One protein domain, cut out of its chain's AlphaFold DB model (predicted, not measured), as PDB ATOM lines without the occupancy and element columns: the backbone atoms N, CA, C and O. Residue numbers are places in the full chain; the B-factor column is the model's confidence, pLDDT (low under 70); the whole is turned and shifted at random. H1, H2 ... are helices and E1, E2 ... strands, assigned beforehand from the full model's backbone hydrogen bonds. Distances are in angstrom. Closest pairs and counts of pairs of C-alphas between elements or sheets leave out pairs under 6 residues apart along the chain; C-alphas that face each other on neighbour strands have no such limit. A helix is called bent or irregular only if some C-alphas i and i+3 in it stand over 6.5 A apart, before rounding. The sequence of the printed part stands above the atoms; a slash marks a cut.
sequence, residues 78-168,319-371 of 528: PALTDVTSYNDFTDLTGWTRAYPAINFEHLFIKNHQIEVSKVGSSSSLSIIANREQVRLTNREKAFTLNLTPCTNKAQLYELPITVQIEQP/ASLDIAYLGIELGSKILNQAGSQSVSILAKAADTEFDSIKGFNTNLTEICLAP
ATOM      1  N   PRO A  78      44.408  24.163  43.026       86.44
ATOM      2  CA  PRO A  78      45.155  23.511  44.107       86.44
ATOM      3  C   PRO A  78      45.543  22.077  43.727       86.44
ATOM      4  O   PRO A  78      44.878  21.453  42.896       86.44
ATOM      5  N   ALA A  79      46.607  21.548  44.326       87.06
ATOM      6  CA  ALA A  79      47.074  20.196  44.043       87.06
ATOM      7  C   ALA A  79      46.216  19.156  44.782       87.06
ATOM      8  O   ALA A  79      45.692  19.408  45.864       87.06
ATOM      9  N   LEU A  80      46.093  17.947  44.227       84.25
ATOM     10  CA  LEU A  80      45.385  16.841  44.883       84.25
ATOM     11  C   LEU A  80      46.046  16.452  46.218       84.25
ATOM     12  O   LEU A  80      45.360  16.097  47.177       84.25
ATOM     13  N   THR A  81      47.369  16.624  46.296       84.44
ATOM     14  CA  THR A  81      48.187  16.469  47.506       84.44
ATOM     15  C   THR A  81      47.812  17.411  48.649       84.44
ATOM     16  O   THR A  81      48.155  17.122  49.792       84.44
ATOM     17  N   ASP A  82      47.104  18.511  48.373       82.62
ATOM     18  CA  ASP A  82      46.637  19.447  49.406       82.62
ATOM     19  C   ASP A  82      45.413  18.899  50.171       82.62
ATOM     20  O   ASP A  82      45.048  19.431  51.221       82.62
ATOM     21  N   VAL A  83      44.773  17.840  49.651       77.75
ATOM     22  CA  VAL A  83      43.552  17.224  50.206       77.75
ATOM     23  C   VAL A  83      43.769  15.772  50.643       77.75
ATOM     24  O   VAL A  83      43.197  15.357  51.646       77.75
ATOM     25  N   THR A  84      44.589  14.994  49.930       80.00
ATOM     26  CA  THR A  84      44.872  13.584  50.257       80.00
ATOM     27  C   THR A  84      46.290  13.195  49.840       80.00
ATOM     28  O   THR A  84      46.802  13.720  48.851       80.00
ATOM     29  N   SER A  85      46.954  12.282  50.559       83.62
ATOM     30  CA  SER A  85      48.228  11.726  50.089       83.62
ATOM     31  C   SER A  85      48.011  10.536  49.147       83.62
ATOM     32  O   SER A  85      46.952   9.908  49.113       83.62
ATOM     33  N   TYR A  86      49.047  10.180  48.385       81.88
ATOM     34  CA  TYR A  86      49.001   8.978  47.552       81.88
ATOM     35  C   TYR A  86      48.893   7.685  48.377       81.88
ATOM     36  O   TYR A  86      48.261   6.734  47.925       81.88
ATOM     37  N   ASN A  87      49.485   7.650  49.576       82.06
ATOM     38  CA  ASN A  87      49.402   6.477  50.444       82.06
ATOM     39  C   ASN A  87      47.970   6.313  50.960       82.06
ATOM     40  O   ASN A  87      47.411   5.238  50.799       82.06
ATOM     41  N   ASP A  88      47.336   7.396  51.431       78.81
ATOM     42  CA  ASP A  88      45.928   7.366  51.858       78.81
ATOM     43  C   ASP A  88      45.011   6.888  50.715       78.81
ATOM     44  O   ASP A  88      44.122   6.068  50.928       78.81
ATOM     45  N   PHE A  89      45.258   7.342  49.477       80.88
ATOM     46  CA  PHE A  89      44.546   6.858  48.289       80.88
ATOM     47  C   PHE A  89      44.753   5.352  48.044       80.88
ATOM     48  O   PHE A  89      43.780   4.632  47.813       80.88
ATOM     49  N   THR A  90      45.993   4.856  48.069       78.88
ATOM     50  CA  THR A  90      46.282   3.437  47.807       78.88
ATOM     51  C   THR A  90      45.814   2.527  48.946       78.88
ATOM     52  O   THR A  90      45.325   1.437  48.662       78.88
ATOM     53  N   ASP A  91      45.885   2.971  50.198       74.31
ATOM     54  CA  ASP A  91      45.415   2.212  51.359       74.31
ATOM     55  C   ASP A  91      43.879   2.134  51.396       74.31
ATOM     56  O   ASP A  91      43.326   1.076  51.691       74.31
ATOM     57  N   LEU A  92      43.179   3.217  51.025       71.81
ATOM     58  CA  LEU A  92      41.712   3.269  50.969       71.81
ATOM     59  C   LEU A  92      41.120   2.522  49.763       71.81
ATOM     60  O   LEU A  92      40.031   1.959  49.864       71.81
ATOM     61  N   THR A  93      41.794   2.550  48.608       75.19
ATOM     62  CA  THR A  93      41.238   2.005  47.354       75.19
ATOM     63  C   THR A  93      41.834   0.663  46.931       75.19
ATOM     64  O   THR A  93      41.220  -0.059  46.152       75.19
ATOM     65  N   GLY A  94      43.056   0.338  47.362       74.75
ATOM     66  CA  GLY A  94      43.851  -0.758  46.802       74.75
ATOM     67  C   GLY A  94      44.389  -0.501  45.384       74.75
ATOM     68  O   GLY A  94      45.114  -1.341  44.846       74.75
ATOM     69  N   TRP A  95      44.076   0.641  44.760       82.19
ATOM     70  CA  TRP A  95      44.570   1.001  43.430       82.19
ATOM     71  C   TRP A  95      45.882   1.784  43.510       82.19
ATOM     72  O   TRP A  95      46.184   2.495  44.470       82.19
ATOM     73  N   THR A  96      46.685   1.647  42.462       82.81
ATOM     74  CA  THR A  96      48.017   2.247  42.333       82.81
ATOM     75  C   THR A  96      48.137   3.013  41.018       82.81
ATOM     76  O   THR A  96      47.314   2.858  40.115       82.81
ATOM     77  N   ARG A  97      49.152   3.869  40.883       74.88
ATOM     78  CA  ARG A  97      49.426   4.595  39.630       74.88
ATOM     79  C   ARG A  97      50.019   3.673  38.556       74.88
ATOM     80  O   ARG A  97      50.959   2.928  38.830       74.88
ATOM     81  N   ALA A  98      49.525   3.790  37.323       68.25
ATOM     82  CA  ALA A  98      50.111   3.121  36.158       68.25
ATOM     83  C   ALA A  98      51.441   3.763  35.724       68.25
ATOM     84  O   ALA A  98      51.655   4.954  35.939       68.25
ATOM     85  N   TYR A  99      52.321   3.003  35.064       56.69
ATOM     86  CA  TYR A  99      53.603   3.499  34.537       56.69
ATOM     87  C   TYR A  99      53.515   3.900  33.040       56.69
ATOM     88  O   TYR A  99      52.750   3.287  32.290       56.69
ATOM     89  N   PRO A 100      54.297   4.888  32.553       51.06
ATOM     90  CA  PRO A 100      54.955   5.938  33.332       51.06
ATOM     91  C   PRO A 100      53.900   6.822  34.003       51.06
ATOM     92  O   PRO A 100      52.851   7.108  33.420       51.06
ATOM     93  N   ALA A 101      54.147   7.166  35.263       53.81
ATOM     94  CA  ALA A 101      53.118   7.710  36.133       53.81
ATOM     95  C   ALA A 101      52.982   9.223  35.996       53.81
ATOM     96  O   ALA A 101      53.977   9.939  36.118       53.81
ATOM     97  N   ILE A 102      51.727   9.681  35.956       58.94
ATOM     98  CA  ILE A 102      51.400  11.006  36.474       58.94
ATOM     99  C   ILE A 102      51.964  11.080  37.888       58.94
ATOM    100  O   ILE A 102      51.631  10.270  38.766       58.94
ATOM    101  N   ASN A 103      52.818  12.068  38.128       68.44
ATOM    102  CA  ASN A 103      53.131  12.423  39.494       68.44
ATOM    103  C   ASN A 103      51.827  12.884  40.161       68.44
ATOM    104  O   ASN A 103      51.136  13.733  39.614       68.44
ATOM    105  N   PHE A 104      51.457  12.322  41.311       74.56
ATOM    106  CA  PHE A 104      50.194  12.646  41.993       74.56
ATOM    107  C   PHE A 104      50.133  14.143  42.374       74.56
ATOM    108  O   PHE A 104      49.062  14.735  42.419       74.56
ATOM    109  N   GLU A 105      51.305  14.766  42.510       75.50
ATOM    110  CA  GLU A 105      51.563  16.209  42.643       75.50
ATOM    111  C   GLU A 105      51.182  17.043  41.393       75.50
ATOM    112  O   GLU A 105      51.086  18.264  41.469       75.50
ATOM    113  N   HIS A 106      50.973  16.410  40.231       81.44
ATOM    114  CA  HIS A 106      50.512  17.024  38.971       81.44
ATOM    115  C   HIS A 106      49.017  16.772  38.693       81.44
ATOM    116  O   HIS A 106      48.523  17.107  37.610       81.44
ATOM    117  N   LEU A 107      48.299  16.159  39.640       86.38
ATOM    118  CA  LEU A 107      46.842  16.143  39.657       86.38
ATOM    119  C   LEU A 107      46.368  17.368  40.434       86.38
ATOM    120  O   LEU A 107      46.830  17.618  41.545       86.38
ATOM    121  N   PHE A 108      45.436  18.120  39.861       88.12
ATOM    122  CA  PHE A 108      44.893  19.333  40.467       88.12
ATOM    123  C   PHE A 108      43.386  19.217  40.672       88.12
ATOM    124  O   PHE A 108      42.716  18.481  39.952       88.12
ATOM    125  N   ILE A 109      42.838  19.963  41.627       87.94
ATOM    126  CA  ILE A 109      41.415  19.930  41.962       87.94
ATOM    127  C   ILE A 109      40.718  21.191  41.445       87.94
ATOM    128  O   ILE A 109      41.149  22.318  41.683       87.94
ATOM    129  N   LYS A 110      39.582  21.003  40.780       87.75
ATOM    130  CA  LYS A 110      38.670  22.058  40.330       87.75
ATOM    131  C   LYS A 110      37.278  21.822  40.923       87.75
ATOM    132  O   LYS A 110      36.887  20.681  41.137       87.75
ATOM    133  N   ASN A 111      36.527  22.901  41.160       85.31
ATOM    134  CA  ASN A 111      35.132  22.869  41.630       85.31
ATOM    135  C   ASN A 111      34.892  22.039  42.910       85.31
ATOM    136  O   ASN A 111      33.820  21.466  43.061       85.31
ATOM    137  N   HIS A 112      35.866  21.977  43.824       86.62
ATOM    138  CA  HIS A 112      35.745  21.201  45.059       86.62
ATOM    139  C   HIS A 112      34.597  21.725  45.937       86.62
ATOM    140  O   HIS A 112      34.610  22.881  46.365       86.62
ATOM    141  N   GLN A 113      33.624  20.863  46.211       85.69
ATOM    142  CA  GLN A 113      32.500  21.088  47.113       85.69
ATOM    143  C   GLN A 113      32.460  19.930  48.106       85.69
ATOM    144  O   GLN A 113      32.543  18.781  47.689       85.69
ATOM    145  N   ILE A 114      32.349  20.224  49.402       83.81
ATOM    146  CA  ILE A 114      32.295  19.215  50.467       83.81
ATOM    147  C   ILE A 114      31.007  19.421  51.256       83.81
ATOM    148  O   ILE A 114      30.756  20.528  51.737       83.81
ATOM    149  N   GLU A 115      30.242  18.353  51.462       82.19
ATOM    150  CA  GLU A 115      29.135  18.329  52.416       82.19
ATOM    151  C   GLU A 115      29.498  17.368  53.554       82.19
ATOM    152  O   GLU A 115      29.664  16.163  53.362       82.19
ATOM    153  N   VAL A 116      29.661  17.908  54.763       79.81
ATOM    154  CA  VAL A 116      30.000  17.116  55.952       79.81
ATOM    155  C   VAL A 116      28.738  16.844  56.756       79.81
ATOM    156  O   VAL A 116      28.021  17.768  57.144       79.81
ATOM    157  N   SER A 117      28.492  15.574  57.056       73.06
ATOM    158  CA  SER A 117      27.406  15.124  57.923       73.06
ATOM    159  C   SER A 117      27.960  14.509  59.218       73.06
ATOM    160  O   SER A 117      29.168  14.449  59.439       73.06
ATOM    161  N   LYS A 118      27.077  14.022  60.099       64.12
ATOM    162  CA  LYS A 118      27.491  13.259  61.293       64.12
ATOM    163  C   LYS A 118      27.981  11.839  60.970       64.12
ATOM    164  O   LYS A 118      28.621  11.232  61.822       64.12
ATOM    165  N   VAL A 119      27.631  11.324  59.790       65.12
ATOM    166  CA  VAL A 119      27.704   9.900  59.409       65.12
ATOM    167  C   VAL A 119      28.757   9.621  58.325       65.12
ATOM    168  O   VAL A 119      29.112   8.477  58.047       65.12
ATOM    169  N   GLY A 120      29.280  10.690  57.728       73.25
ATOM    170  CA  GLY A 120      30.168  10.660  56.577       73.25
ATOM    171  C   GLY A 120      30.311  12.040  55.937       73.25
ATOM    172  O   GLY A 120      29.736  13.027  56.413       73.25
ATOM    173  N   SER A 121      31.045  12.111  54.836       78.69
ATOM    174  CA  SER A 121      31.212  13.322  54.028       78.69
ATOM    175  C   SER A 121      31.121  12.992  52.546       78.69
ATOM    176  O   SER A 121      31.807  12.076  52.089       78.69
ATOM    177  N   SER A 122      30.346  13.769  51.795       83.44
ATOM    178  CA  SER A 122      30.430  13.792  50.336       83.44
ATOM    179  C   SER A 122      31.404  14.888  49.891       83.44
ATOM    180  O   SER A 122      31.564  15.922  50.548       83.44
ATOM    181  N   SER A 123      32.093  14.647  48.782       83.25
ATOM    182  CA  SER A 123      32.982  15.591  48.116       83.25
ATOM    183  C   SER A 123      32.800  15.454  46.608       83.25
ATOM    184  O   SER A 123      33.091  14.406  46.035       83.25
ATOM    185  N   SER A 124      32.306  16.506  45.957       86.12
ATOM    186  CA  SER A 124      32.252  16.587  44.497       86.12
ATOM    187  C   SER A 124      33.388  17.475  44.006       86.12
ATOM    188  O   SER A 124      33.616  18.563  44.540       86.12
ATOM    189  N   LEU A 125      34.144  16.998  43.019       88.81
ATOM    190  CA  LEU A 125      35.291  17.700  42.459       88.81
ATOM    191  C   LEU A 125      35.588  17.245  41.028       88.81
ATOM    192  O   LEU A 125      35.132  16.203  40.574       88.81
ATOM    193  N   SER A 126      36.421  17.999  40.322       87.31
ATOM    194  CA  SER A 126      37.044  17.553  39.077       87.31
ATOM    195  C   SER A 126      38.545  17.414  39.275       87.31
ATOM    196  O   SER A 126      39.210  18.398  39.611       87.31
ATOM    197  N   ILE A 127      39.094  16.227  39.012       88.06
ATOM    198  CA  ILE A 127      40.539  16.034  38.887       88.06
ATOM    199  C   ILE A 127      40.973  16.531  37.508       88.06
ATOM    200  O   ILE A 127      40.456  16.089  36.482       88.06
ATOM    201  N   ILE A 128      41.942  17.438  37.488       87.50
ATOM    202  CA  ILE A 128      42.591  17.951  36.286       87.50
ATOM    203  C   ILE A 128      43.996  17.360  36.197       87.50
ATOM    204  O   ILE A 128      44.824  17.597  37.076       87.50
ATOM    205  N   ALA A 129      44.282  16.635  35.116       85.12
ATOM    206  CA  ALA A 129      45.623  16.166  34.782       85.12
ATOM    207  C   ALA A 129      46.172  16.948  33.581       85.12
ATOM    208  O   ALA A 129      45.489  17.143  32.572       85.12
ATOM    209  N   ASN A 130      47.414  17.416  33.693       78.50
ATOM    210  CA  ASN A 130      48.088  18.180  32.646       78.50
ATOM    211  C   ASN A 130      49.050  17.274  31.864       78.50
ATOM    212  O   ASN A 130      49.886  16.605  32.463       78.50
ATOM    213  N   ARG A 131      48.958  17.288  30.530       76.56
ATOM    214  CA  ARG A 131      49.753  16.520  29.545       76.56
ATOM    215  C   ARG A 131      49.561  15.003  29.538       76.56
ATOM    216  O   ARG A 131      49.689  14.393  28.479       76.56
ATOM    217  N   GLU A 132      49.178  14.404  30.658       80.19
ATOM    218  CA  GLU A 132      49.116  12.952  30.851       80.19
ATOM    219  C   GLU A 132      47.725  12.459  31.283       80.19
ATOM    220  O   GLU A 132      46.962  13.183  31.918       80.19
ATOM    221  N   GLN A 133      47.397  11.211  30.930       85.31
ATOM    222  CA  GLN A 133      46.090  10.587  31.175       85.31
ATOM    223  C   GLN A 133      45.984   9.965  32.568       85.31
ATOM    224  O   GLN A 133      46.904   9.264  33.001       85.31
ATOM    225  N   VAL A 134      44.840  10.144  33.236       86.56
ATOM    226  CA  VAL A 134      44.563   9.545  34.549       86.56
ATOM    227  C   VAL A 134      44.428   8.030  34.398       86.56
ATOM    228  O   VAL A 134      43.437   7.531  33.860       86.56
ATOM    229  N   ARG A 135      45.444   7.297  34.867       87.62
ATOM    230  CA  ARG A 135      45.545   5.838  34.746       87.62
ATOM    231  C   ARG A 135      45.786   5.170  36.099       87.62
ATOM    232  O   ARG A 135      46.732   5.522  36.807       87.62
ATOM    233  N   LEU A 136      44.951   4.185  36.421       88.50
ATOM    234  CA  LEU A 136      44.968   3.415  37.664       88.50
ATOM    235  C   LEU A 136      45.214   1.932  37.370       88.50
ATOM    236  O   LEU A 136      44.563   1.343  36.515       88.50
ATOM    237  N   THR A 137      46.120   1.311  38.110       87.06
ATOM    238  CA  THR A 137      46.453  -0.114  38.031       87.06
ATOM    239  C   THR A 137      46.035  -0.785  39.338       87.06
ATOM    240  O   THR A 137      46.346  -0.271  40.416       87.06
ATOM    241  N   ASN A 138      45.333  -1.919  39.273       80.12
ATOM    242  CA  ASN A 138      44.939  -2.645  40.486       80.12
ATOM    243  C   ASN A 138      46.183  -3.190  41.225       80.12
ATOM    244  O   ASN A 138      47.248  -3.343  40.622       80.12
ATOM    245  N   ARG A 139      46.064  -3.511  42.521       76.06
ATOM    246  CA  ARG A 139      47.189  -3.945  43.379       76.06
ATOM    247  C   ARG A 139      48.058  -5.058  42.777       76.06
ATOM    248  O   ARG A 139      49.283  -4.995  42.854       76.06
ATOM    249  N   GLU A 140      47.428  -6.049  42.152       80.31
ATOM    250  CA  GLU A 140      48.080  -7.219  41.534       80.31
ATOM    251  C   GLU A 140      48.697  -6.927  40.157       80.31
ATOM    252  O   GLU A 140      49.345  -7.790  39.566       80.31
ATOM    253  N   LYS A 141      48.477  -5.722  39.612       86.69
ATOM    254  CA  LYS A 141      48.834  -5.329  38.240       86.69
ATOM    255  C   LYS A 141      48.219  -6.239  37.173       86.69
ATOM    256  O   LYS A 141      48.789  -6.407  36.096       86.69
ATOM    257  N   ALA A 142      47.040  -6.784  37.461       88.62
ATOM    258  CA  ALA A 142      46.243  -7.623  36.577       88.62
ATOM    259  C   ALA A 142      45.777  -6.857  35.323       88.62
ATOM    260  O   ALA A 142      45.764  -7.427  34.238       88.62
ATOM    261  N   PHE A 143      45.446  -5.570  35.438       91.94
ATOM    262  CA  PHE A 143      45.168  -4.680  34.302       91.94
ATOM    263  C   PHE A 143      45.284  -3.209  34.724       91.94
ATOM    264  O   PHE A 143      45.449  -2.890  35.903       91.94
ATOM    265  N   THR A 144      45.221  -2.296  33.755       92.25
ATOM    266  CA  THR A 144      45.177  -0.847  33.998       92.25
ATOM    267  C   THR A 144      43.908  -0.243  33.413       92.25
ATOM    268  O   THR A 144      43.521  -0.558  32.291       92.25
ATOM    269  N   LEU A 145      43.269   0.642  34.172       92.31
ATOM    270  CA  LEU A 145      42.178   1.500  33.734       92.31
ATOM    271  C   LEU A 145      42.714   2.874  33.367       92.31
ATOM    272  O   LEU A 145      43.459   3.485  34.127       92.31
ATOM    273  N   ASN A 146      42.294   3.377  32.218       91.38
ATOM    274  CA  ASN A 146      42.561   4.721  31.743       91.38
ATOM    275  C   ASN A 146      41.241   5.488  31.782       91.38
ATOM    276  O   ASN A 146      40.376   5.293  30.929       91.38
ATOM    277  N   LEU A 147      41.072   6.308  32.820       90.19
ATOM    278  CA  LEU A 147      39.835   7.037  33.110       90.19
ATOM    279  C   LEU A 147      39.662   8.263  32.203       90.19
ATOM    280  O   LEU A 147      38.572   8.814  32.097       90.19
ATOM    281  N   THR A 148      40.730   8.689  31.521       88.38
ATOM    282  CA  THR A 148      40.701   9.802  30.566       88.38
ATOM    283  C   THR A 148      41.361   9.395  29.238       88.38
ATOM    284  O   THR A 148      42.340  10.020  28.812       88.38
ATOM    285  N   PRO A 149      40.843   8.361  28.542       86.88
ATOM    286  CA  PRO A 149      41.495   7.773  27.367       86.88
ATOM    287  C   PRO A 149      41.447   8.705  26.144       86.88
ATOM    288  O   PRO A 149      42.167   8.514  25.165       86.88
ATOM    289  N   CYS A 150      40.611   9.741  26.207       83.50
ATOM    290  CA  CYS A 150      40.394  10.711  25.149       83.50
ATOM    291  C   CYS A 150      41.375  11.881  25.246       83.50
ATOM    292  O   CYS A 150      41.259  12.740  26.118       83.50
ATOM    293  N   THR A 151      42.316  11.953  24.308       69.88
ATOM    294  CA  THR A 151      43.173  13.126  24.104       69.88
ATOM    295  C   THR A 151      42.371  14.306  23.553       69.88
ATOM    296  O   THR A 151      41.624  14.182  22.580       69.88
ATOM    297  N   ASN A 152      42.577  15.496  24.125       68.12
ATOM    298  CA  ASN A 152      42.159  16.758  23.515       68.12
ATOM    299  C   ASN A 152      43.384  17.577  23.068       68.12
ATOM    300  O   ASN A 152      44.517  17.307  23.466       68.12
ATOM    301  N   LYS A 153      43.168  18.594  22.221       65.19
ATOM    302  CA  LYS A 153      44.257  19.413  21.649       65.19
ATOM    303  C   LYS A 153      45.077  20.197  22.684       65.19
ATOM    304  O   LYS A 153      46.173  20.630  22.352       65.19
ATOM    305  N   ALA A 154      44.545  20.407  23.888       65.69
ATOM    306  CA  ALA A 154      45.242  21.078  24.981       65.69
ATOM    307  C   ALA A 154      46.032  20.099  25.872       65.69
ATOM    308  O   ALA A 154      46.744  20.549  26.763       65.69
ATOM    309  N   GLN A 155      45.886  18.784  25.649       72.25
ATOM    310  CA  GLN A 155      46.369  17.706  26.523       72.25
ATOM    311  C   GLN A 155      45.978  17.903  28.000       72.25
ATOM    312  O   GLN A 155      46.721  17.519  28.899       72.25
ATOM    313  N   LEU A 156      44.827  18.527  28.255       78.62
ATOM    314  CA  LEU A 156      44.327  18.781  29.602       78.62
ATOM    315  C   LEU A 156      43.115  17.889  29.834       78.62
ATOM    316  O   LEU A 156      42.091  18.063  29.175       78.62
ATOM    317  N   TYR A 157      43.253  16.922  30.729       84.38
ATOM    318  CA  TYR A 157      42.235  15.919  30.998       84.38
ATOM    319  C   TYR A 157      41.452  16.325  32.241       84.38
ATOM    320  O   TYR A 157      42.048  16.697  33.250       84.38
ATOM    321  N   GLU A 158      40.128  16.259  32.159       86.06
ATOM    322  CA  GLU A 158      39.220  16.484  33.279       86.06
ATOM    323  C   GLU A 158      38.480  15.181  33.570       86.06
ATOM    324  O   GLU A 158      37.899  14.578  32.667       86.06
ATOM    325  N   LEU A 159      38.535  14.757  34.830       88.56
ATOM    326  CA  LEU A 159      37.832  13.611  35.382       88.56
ATOM    327  C   LEU A 159      36.928  14.131  36.512       88.56
ATOM    328  O   LEU A 159      37.437  14.398  37.604       88.56
ATOM    329  N   PRO A 160      35.625  14.344  36.265       87.94
ATOM    330  CA  PRO A 160      34.677  14.704  37.310       87.94
ATOM    331  C   PRO A 160      34.405  13.487  38.201       87.94
ATOM    332  O   PRO A 160      34.135  12.391  37.704       87.94
ATOM    333  N   ILE A 161      34.493  13.686  39.514       88.69
ATOM    334  CA  ILE A 161      34.336  12.655  40.540       88.69
ATOM    335  C   ILE A 161      33.418  13.181  41.638       88.69
ATOM    336  O   ILE A 161      33.611  14.286  42.143       88.69
ATOM    337  N   THR A 162      32.462  12.366  42.070       87.50
ATOM    338  CA  THR A 162      31.779  12.575  43.352       87.50
ATOM    339  C   THR A 162      32.116  11.422  44.280       87.50
ATOM    340  O   THR A 162      31.719  10.290  44.028       87.50
ATOM    341  N   VAL A 163      32.889  11.717  45.324       86.56
ATOM    342  CA  VAL A 163      33.308  10.783  46.372       86.56
ATOM    343  C   VAL A 163      32.352  10.898  47.555       86.56
ATOM    344  O   VAL A 163      32.010  12.002  47.972       86.56
ATOM    345  N   GLN A 164      31.960   9.775  48.138       84.19
ATOM    346  CA  GLN A 164      31.192   9.704  49.373       84.19
ATOM    347  C   GLN A 164      31.914   8.760  50.334       84.19
ATOM    348  O   GLN A 164      32.158   7.592  50.040       84.19
ATOM    349  N   ILE A 165      32.318   9.310  51.478       82.69
ATOM    350  CA  ILE A 165      33.011   8.585  52.540       82.69
ATOM    351  C   ILE A 165      32.022   8.382  53.679       82.69
ATOM    352  O   ILE A 165      31.551   9.360  54.262       82.69
ATOM    353  N   GLU A 166      31.734   7.131  54.019       83.56
ATOM    354  CA  GLU A 166      30.811   6.763  55.094       83.56
ATOM    355  C   GLU A 166      31.528   5.989  56.193       83.56
ATOM    356  O   GLU A 166      32.446   5.207  55.942       83.56
ATOM    357  N   GLN A 167      31.088   6.178  57.434       83.50
ATOM    358  CA  GLN A 167      31.562   5.406  58.581       83.50
ATOM    359  C   GLN A 167      30.333   4.871  59.327       83.50
ATOM    360  O   GLN A 167      29.936   5.479  60.320       83.50
ATOM    361  N   PRO A 168      29.698   3.774  58.853       83.75
ATOM    362  CA  PRO A 168      28.358   3.361  59.290       83.75
ATOM    363  C   PRO A 168      28.234   3.186  60.807       83.75
ATOM    364  O   PRO A 168      27.292   3.682  61.425       83.75
ATOM    365  N   ALA A 319      32.831   6.238  44.949       89.50
ATOM    366  CA  ALA A 319      33.205   7.306  44.031       89.50
ATOM    367  C   ALA A 319      32.530   7.105  42.672       89.50
ATOM    368  O   ALA A 319      32.852   6.166  41.949       89.50
ATOM    369  N   SER A 320      31.617   8.006  42.316       91.94
ATOM    370  CA  SER A 320      31.004   8.065  40.987       91.94
ATOM    371  C   SER A 320      31.893   8.872  40.037       91.94
ATOM    372  O   SER A 320      32.383   9.943  40.407       91.94
ATOM    373  N   LEU A 321      32.116   8.354  38.826       90.94
ATOM    374  CA  LEU A 321      32.993   8.913  37.795       90.94
ATOM    375  C   LEU A 321      32.167   9.291  36.556       90.94
ATOM    376  O   LEU A 321      31.672   8.415  35.844       90.94
ATOM    377  N   ASP A 322      32.060  10.588  36.250       89.56
ATOM    378  CA  ASP A 322      31.366  11.065  35.042       89.56
ATOM    379  C   ASP A 322      32.288  10.946  33.817       89.56
ATOM    380  O   ASP A 322      32.934  11.905  33.378       89.56
ATOM    381  N   ILE A 323      32.403   9.720  33.296       87.25
ATOM    382  CA  ILE A 323      33.202   9.399  32.111       87.25
ATOM    383  C   ILE A 323      32.349   8.786  30.999       87.25
ATOM    384  O   ILE A 323      31.646   7.799  31.183       87.25
ATOM    385  N   ALA A 324      32.467   9.341  29.790       88.94
ATOM    386  CA  ALA A 324      31.811   8.794  28.597       88.94
ATOM    387  C   ALA A 324      32.575   7.611  27.972       88.94
ATOM    388  O   ALA A 324      32.005   6.828  27.212       88.94
ATOM    389  N   TYR A 325      33.877   7.498  28.254       91.12
ATOM    390  CA  TYR A 325      34.756   6.468  27.706       91.12
ATOM    391  C   TYR A 325      35.759   5.998  28.754       91.12
ATOM    392  O   TYR A 325      36.391   6.820  29.414       91.12
ATOM    393  N   LEU A 326      35.954   4.684  28.820       92.62
ATOM    394  CA  LEU A 326      36.959   4.019  29.637       92.62
ATOM    395  C   LEU A 326      37.960   3.319  28.714       92.62
ATOM    396  O   LEU A 326      37.574   2.577  27.809       92.62
ATOM    397  N   GLY A 327      39.249   3.563  28.933       93.12
ATOM    398  CA  GLY A 327      40.312   2.762  28.343       93.12
ATOM    399  C   GLY A 327      40.698   1.630  29.289       93.12
ATOM    400  O   GLY A 327      40.727   1.815  30.504       93.12
ATOM    401  N   ILE A 328      41.009   0.463  28.738       94.25
ATOM    402  CA  ILE A 328      41.510  -0.690  29.487       94.25
ATOM    403  C   ILE A 328      42.804  -1.143  28.812       94.25
ATOM    404  O   ILE A 328      42.822  -1.439  27.618       94.25
ATOM    405  N   GLU A 329      43.891  -1.162  29.574       93.44
ATOM    406  CA  GLU A 329      45.249  -1.448  29.118       93.44
ATOM    407  C   GLU A 329      45.722  -2.798  29.692       93.44
ATOM    408  O   GLU A 329      45.783  -2.992  30.911       93.44
ATOM    409  N   LEU A 330      46.075  -3.723  28.793       93.31
ATOM    410  CA  LEU A 330      46.677  -5.028  29.092       93.31
ATOM    411  C   LEU A 330      48.123  -5.085  28.573       93.31
ATOM    412  O   LEU A 330      48.459  -4.482  27.556       93.31
ATOM    413  N   GLY A 331      48.992  -5.830  29.249       89.81
ATOM    414  CA  GLY A 331      50.387  -6.021  28.856       89.81
ATOM    415  C   GLY A 331      50.541  -6.922  27.625       89.81
ATOM    416  O   GLY A 331      49.855  -7.936  27.492       89.81
ATOM    417  N   SER A 332      51.516  -6.596  26.767       90.56
ATOM    418  CA  SER A 332      51.800  -7.306  25.500       90.56
ATOM    419  C   SER A 332      52.131  -8.807  25.626       90.56
ATOM    420  O   SER A 332      52.162  -9.522  24.624       90.56
ATOM    421  N   LYS A 333      52.383  -9.297  26.849       91.75
ATOM    422  CA  LYS A 333      52.766 -10.686  27.159       91.75
ATOM    423  C   LYS A 333      51.603 -11.691  27.216       91.75
ATOM    424  O   LYS A 333      51.864 -12.890  27.277       91.75
ATOM    425  N   ILE A 334      50.349 -11.233  27.195       92.25
ATOM    426  CA  ILE A 334      49.157 -12.105  27.160       92.25
ATOM    427  C   ILE A 334      48.373 -11.917  25.860       92.25
ATOM    428  O   ILE A 334      48.108 -12.886  25.146       92.25
ATOM    429  N   LEU A 335      48.075 -10.667  25.513       93.38
ATOM    430  CA  LEU A 335      47.567 -10.262  24.205       93.38
ATOM    431  C   LEU A 335      48.573  -9.301  23.574       93.38
ATOM    432  O   LEU A 335      49.152  -8.491  24.284       93.38
ATOM    433  N   ASN A 336      48.762  -9.355  22.259       92.44
ATOM    434  CA  ASN A 336      49.708  -8.518  21.527       92.44
ATOM    435  C   ASN A 336      49.006  -7.762  20.387       92.44
ATOM    436  O   ASN A 336      48.326  -8.366  19.555       92.44
ATOM    437  N   GLN A 337      49.209  -6.447  20.331       88.94
ATOM    438  CA  GLN A 337      48.769  -5.571  19.250       88.94
ATOM    439  C   GLN A 337      50.004  -5.087  18.484       88.94
ATOM    440  O   GLN A 337      50.935  -4.540  19.074       88.94
ATOM    441  N   ALA A 338      50.014  -5.278  17.163       84.44
ATOM    442  CA  ALA A 338      51.191  -5.030  16.332       84.44
ATOM    443  C   ALA A 338      51.745  -3.600  16.506       84.44
ATOM    444  O   ALA A 338      51.037  -2.618  16.286       84.44
ATOM    445  N   GLY A 339      53.022  -3.499  16.888       79.88
ATOM    446  CA  GLY A 339      53.716  -2.227  17.108       79.88
ATOM    447  C   GLY A 339      53.456  -1.551  18.462       79.88
ATOM    448  O   GLY A 339      53.932  -0.436  18.655       79.88
ATOM    449  N   SER A 340      52.741  -2.192  19.396       83.56
ATOM    450  CA  SER A 340      52.445  -1.641  20.726       83.56
ATOM    451  C   SER A 340      53.062  -2.460  21.865       83.56
ATOM    452  O   SER A 340      53.208  -3.676  21.772       83.56
ATOM    453  N   GLN A 341      53.395  -1.794  22.976       83.38
ATOM    454  CA  GLN A 341      53.862  -2.442  24.213       83.38
ATOM    455  C   GLN A 341      52.706  -2.903  25.124       83.38
ATOM    456  O   GLN A 341      52.911  -3.740  26.008       83.38
ATOM    457  N   SER A 342      51.495  -2.397  24.880       86.44
ATOM    458  CA  SER A 342      50.245  -2.768  25.547       86.44
ATOM    459  C   SER A 342      49.104  -2.918  24.536       86.44
ATOM    460  O   SER A 342      49.121  -2.323  23.457       86.44
ATOM    461  N   VAL A 343      48.096  -3.714  24.880       87.94
ATOM    462  CA  VAL A 343      46.823  -3.770  24.159       87.94
ATOM    463  C   VAL A 343      45.872  -2.788  24.821       87.94
ATOM    464  O   VAL A 343      45.584  -2.919  26.012       87.94
ATOM    465  N   SER A 344      45.385  -1.822  24.045       90.81
ATOM    466  CA  SER A 344      44.429  -0.819  24.512       90.81
ATOM    467  C   SER A 344      43.039  -1.122  23.965       90.81
ATOM    468  O   SER A 344      42.813  -1.105  22.755       90.81
ATOM    469  N   ILE A 345      42.098  -1.365  24.870       93.06
ATOM    470  CA  ILE A 345      40.671  -1.504  24.586       93.06
ATOM    471  C   ILE A 345      40.016  -0.165  24.920       93.06
ATOM    472  O   ILE A 345      40.234   0.366  26.007       93.06
ATOM    473  N   LEU A 346      39.204   0.380  24.016       93.62
ATOM    474  CA  LEU A 346      38.380   1.558  24.291       93.62
ATOM    475  C   LEU A 346      36.920   1.122  24.389       93.62
ATOM    476  O   LEU A 346      36.404   0.492  23.471       93.62
ATOM    477  N   ALA A 347      36.251   1.478  25.477       93.19
ATOM    478  CA  ALA A 347      34.841   1.195  25.704       93.19
ATOM    479  C   ALA A 347      34.085   2.494  25.978       93.19
ATOM    480  O   ALA A 347      34.616   3.408  26.612       93.19
ATOM    481  N   LYS A 348      32.831   2.575  25.536       91.69
ATOM    482  CA  LYS A 348      31.900   3.597  26.007       91.69
ATOM    483  C   LYS A 348      31.392   3.184  27.381       91.69
ATOM    484  O   LYS A 348      30.878   2.075  27.534       91.69
ATOM    485  N   ALA A 349      31.547   4.074  28.347       91.44
ATOM    486  CA  ALA A 349      31.201   3.835  29.737       91.44
ATOM    487  C   ALA A 349      29.906   4.568  30.113       91.44
ATOM    488  O   ALA A 349      29.588   5.623  29.561       91.44
ATOM    489  N   ALA A 350      29.163   3.981  31.043       89.38
ATOM    490  CA  ALA A 350      28.050   4.589  31.758       89.38
ATOM    491  C   ALA A 350      28.043   4.049  33.193       89.38
ATOM    492  O   ALA A 350      28.586   2.968  33.437       89.38
ATOM    493  N   ASP A 351      27.455   4.810  34.117       89.94
ATOM    494  CA  ASP A 351      27.245   4.413  35.518       89.94
ATOM    495  C   ASP A 351      28.536   3.848  36.149       89.94
ATOM    496  O   ASP A 351      28.586   2.732  36.661       89.94
ATOM    497  N   THR A 352      29.637   4.591  35.973       91.25
ATOM    498  CA  THR A 352      30.972   4.158  36.402       91.25
ATOM    499  C   THR A 352      31.191   4.549  37.850       91.25
ATOM    500  O   THR A 352      31.227   5.732  38.186       91.25
ATOM    501  N   GLU A 353      31.376   3.549  38.697       91.62
ATOM    502  CA  GLU A 353      31.474   3.696  40.141       91.62
ATOM    503  C   GLU A 353      32.629   2.854  40.684       91.62
ATOM    504  O   GLU A 353      32.920   1.756  40.210       91.62
ATOM    505  N   PHE A 354      33.294   3.371  41.708       89.88
ATOM    506  CA  PHE A 354      34.190   2.610  42.565       89.88
ATOM    507  C   PHE A 354      33.585   2.532  43.966       89.88
ATOM    508  O   PHE A 354      33.073   3.525  44.469       89.88
ATOM    509  N   ASP A 355      33.687   1.374  44.602       88.25
ATOM    510  CA  ASP A 355      33.319   1.124  45.992       88.25
ATOM    511  C   ASP A 355      34.481   0.368  46.660       88.25
ATOM    512  O   ASP A 355      35.007  -0.595  46.100       88.25
ATOM    513  N   SER A 356      34.915   0.798  47.847       80.38
ATOM    514  CA  SER A 356      36.062   0.202  48.550       80.38
ATOM    515  C   SER A 356      35.859  -1.258  48.987       80.38
ATOM    516  O   SER A 356      36.830  -1.928  49.329       80.38
ATOM    517  N   ILE A 357      34.621  -1.760  48.976       77.06
ATOM    518  CA  ILE A 357      34.241  -3.146  49.279       77.06
ATOM    519  C   ILE A 357      33.899  -3.903  47.990       77.06
ATOM    520  O   ILE A 357      34.394  -5.012  47.784       77.06
ATOM    521  N   LYS A 358      33.062  -3.318  47.121       80.81
ATOM    522  CA  LYS A 358      32.522  -3.981  45.914       80.81
ATOM    523  C   LYS A 358      33.411  -3.851  44.678       80.81
ATOM    524  O   LYS A 358      33.248  -4.616  43.722       80.81
ATOM    525  N   GLY A 359      34.391  -2.952  44.718       83.62
ATOM    526  CA  GLY A 359      35.382  -2.719  43.675       83.62
ATOM    527  C   GLY A 359      34.909  -1.749  42.595       83.62
ATOM    528  O   GLY A 359      34.104  -0.855  42.839       83.62
ATOM    529  N   PHE A 360      35.444  -1.899  41.386       87.44
ATOM    530  CA  PHE A 360      35.113  -1.044  40.247       87.44
ATOM    531  C   PHE A 360      33.947  -1.645  39.456       87.44
ATOM    532  O   PHE A 360      34.044  -2.776  38.973       87.44
ATOM    533  N   ASN A 361      32.858  -0.898  39.303       89.00
ATOM    534  CA  ASN A 361      31.675  -1.274  38.538       89.00
ATOM    535  C   ASN A 361      31.434  -0.262  37.409       89.00
ATOM    536  O   ASN A 361      31.640   0.936  37.575       89.00
ATOM    537  N   THR A 362      31.037  -0.735  36.232       90.31
ATOM    538  CA  THR A 362      30.781   0.131  35.073       90.31
ATOM    539  C   THR A 362      30.020  -0.632  33.999       90.31
ATOM    540  O   THR A 362      30.283  -1.813  33.741       90.31
ATOM    541  N   ASN A 363      29.075   0.040  33.346       90.25
ATOM    542  CA  ASN A 363      28.375  -0.499  32.193       90.25
ATOM    543  C   ASN A 363      29.162  -0.166  30.918       90.25
ATOM    544  O   ASN A 363      29.309   1.004  30.556       90.25
ATOM    545  N   LEU A 364      29.676  -1.195  30.237       92.44
ATOM    546  CA  LEU A 364      30.544  -1.040  29.069       92.44
ATOM    547  C   LEU A 364      29.845  -1.452  27.777       92.44
ATOM    548  O   LEU A 364      29.354  -2.569  27.617       92.44
ATOM    549  N   THR A 365      29.847  -0.529  26.822       90.06
ATOM    550  CA  THR A 365      29.213  -0.669  25.506       90.06
ATOM    551  C   THR A 365      30.163  -0.205  24.402       90.06
ATOM    552  O   THR A 365      31.211   0.374  24.681       90.06
ATOM    553  N   GLU A 366      29.816  -0.469  23.136       90.19
ATOM    554  CA  GLU A 366      30.573   0.009  21.962       90.19
ATOM    555  C   GLU A 366      32.086  -0.317  22.045       90.19
ATOM    556  O   GLU A 366      32.935   0.536  21.786       90.19
ATOM    557  N   ILE A 367      32.425  -1.554  22.440       91.12
ATOM    558  CA  ILE A 367      33.816  -1.993  22.630       91.12
ATOM    559  C   ILE A 367      34.595  -1.901  21.311       91.12
ATOM    560  O   ILE A 367      34.239  -2.520  20.308       91.12
ATOM    561  N   CYS A 368      35.704  -1.167  21.342       90.00
ATOM    562  CA  CYS A 368      36.694  -1.101  20.282       90.00
ATOM    563  C   CYS A 368      37.994  -1.788  20.723       90.00
ATOM    564  O   CYS A 368      38.643  -1.377  21.687       90.00
ATOM    565  N   LEU A 369      38.396  -2.798  19.953       89.81
ATOM    566  CA  LEU A 369      39.671  -3.500  20.058       89.81
ATOM    567  C   LEU A 369      40.355  -3.460  18.682       89.81
ATOM    568  O   LEU A 369      39.763  -3.852  17.674       89.81
ATOM    569  N   ALA A 370      41.600  -2.986  18.631       87.88
ATOM    570  CA  ALA A 370      42.418  -3.032  17.419       87.88
ATOM    571  C   ALA A 370      42.829  -4.484  17.076       87.88
ATOM    572  O   ALA A 370      42.777  -5.347  17.954       87.88
ATOM    573  N   PRO A 371      43.272  -4.798  15.840       89.50
ATOM    574  CA  PRO A 371      43.726  -6.144  15.482       89.50
ATOM    575  C   PRO A 371      44.775  -6.686  16.466       89.50
ATOM    576  O   PRO A 371      45.896  -6.183  16.544       89.50
TER     577      PRO A 371
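Overview. This is residues 78 to 168 and 319 to 371 of the 528 residues of an uncharacterized protein of Sphingobacteriaceae bacterium (UniProt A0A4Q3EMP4). One twisted sheet opens into two wings that meet along the bent strand E10: the long strands E2, E3 and E6, with short E7, make one wing, and E8, E5, E4 and E1 make the other. E11 runs along the other side of E10, H1 packs beside the E1 edge, and the sheet does not close, with E1 and E2 apart. The printed part has 144 residues, with one named helix and then eleven named strands, E1 to E11, along the chain; the class is mostly strand. The sheet is branched and its neighbour pairs are antiparallel. The whole is compact, with a radius of gyration of the C-alphas of 15.6 A, and its outline is elongated, 53 by 33 by 28 A.

Arrangement. H1, residues 86 to 93, is on the sheet at a height of 6.7 A, over none of its strands; every O i to N i+4 pair in it is within hydrogen-bond range. Its closest C-alphas to E1, residues 95 to 97, are Thr 90 and Thr 96, 5.9 A. E2, residues 107 to 116, bends by 74 degrees at residue 111 and forms a hairpin with E3, residues 120 to 130; N 110 and O 126 are 2.9 A apart. E6, residues 156 to 166, lies on the other side of E3, with N 123 and O 163 at 2.8 A. E4, residues 135 to 138, has E1 on one side, N 96 to O 137 2.8 A, and E5, residues 144 to 146, on the other, N 136 to O 145 2.8 A; E4 and E5 form a hairpin. E7, residues 319 to 321, is the neighbour of E6, N 162 to O 320 2.9 A. E8, residues 325 to 331, is the neighbour of E5, N 146 to O 327 2.8 A. E9, residues 335 to 337, pairs with no named strand. E10, residues 342 to 355, bends by 105 degrees at residue 350. E7, N 321 to O 352 2.8 A, and E8, N 328 to O 345 2.8 A, lie on one side of it. E11, residues 359 to 369, lies on its other side, N 350 to O 363 3.0 A, in a hairpin.

Along the chain. H1 begins with C-alpha 86 at (49.001, 8.978, 47.552). E6 measures 31.3 A, E3 30.8 A and E10 26.8 A. E11 ends with C-alpha 369 at (39.671, -3.500, 20.058).

Size, cuts and confidence. Lys 118 and Ala 338 have the C-alphas farthest apart, 54.0 A. Residues 169 to 318 are not printed, and C-alphas 168 and 319 are 16.5 A apart across the cut. No link printed whole is long. Mean pLDDT of the printed part is 83.8; residues 98 to 103, 118 to 119 and 151 to 154 are under 70.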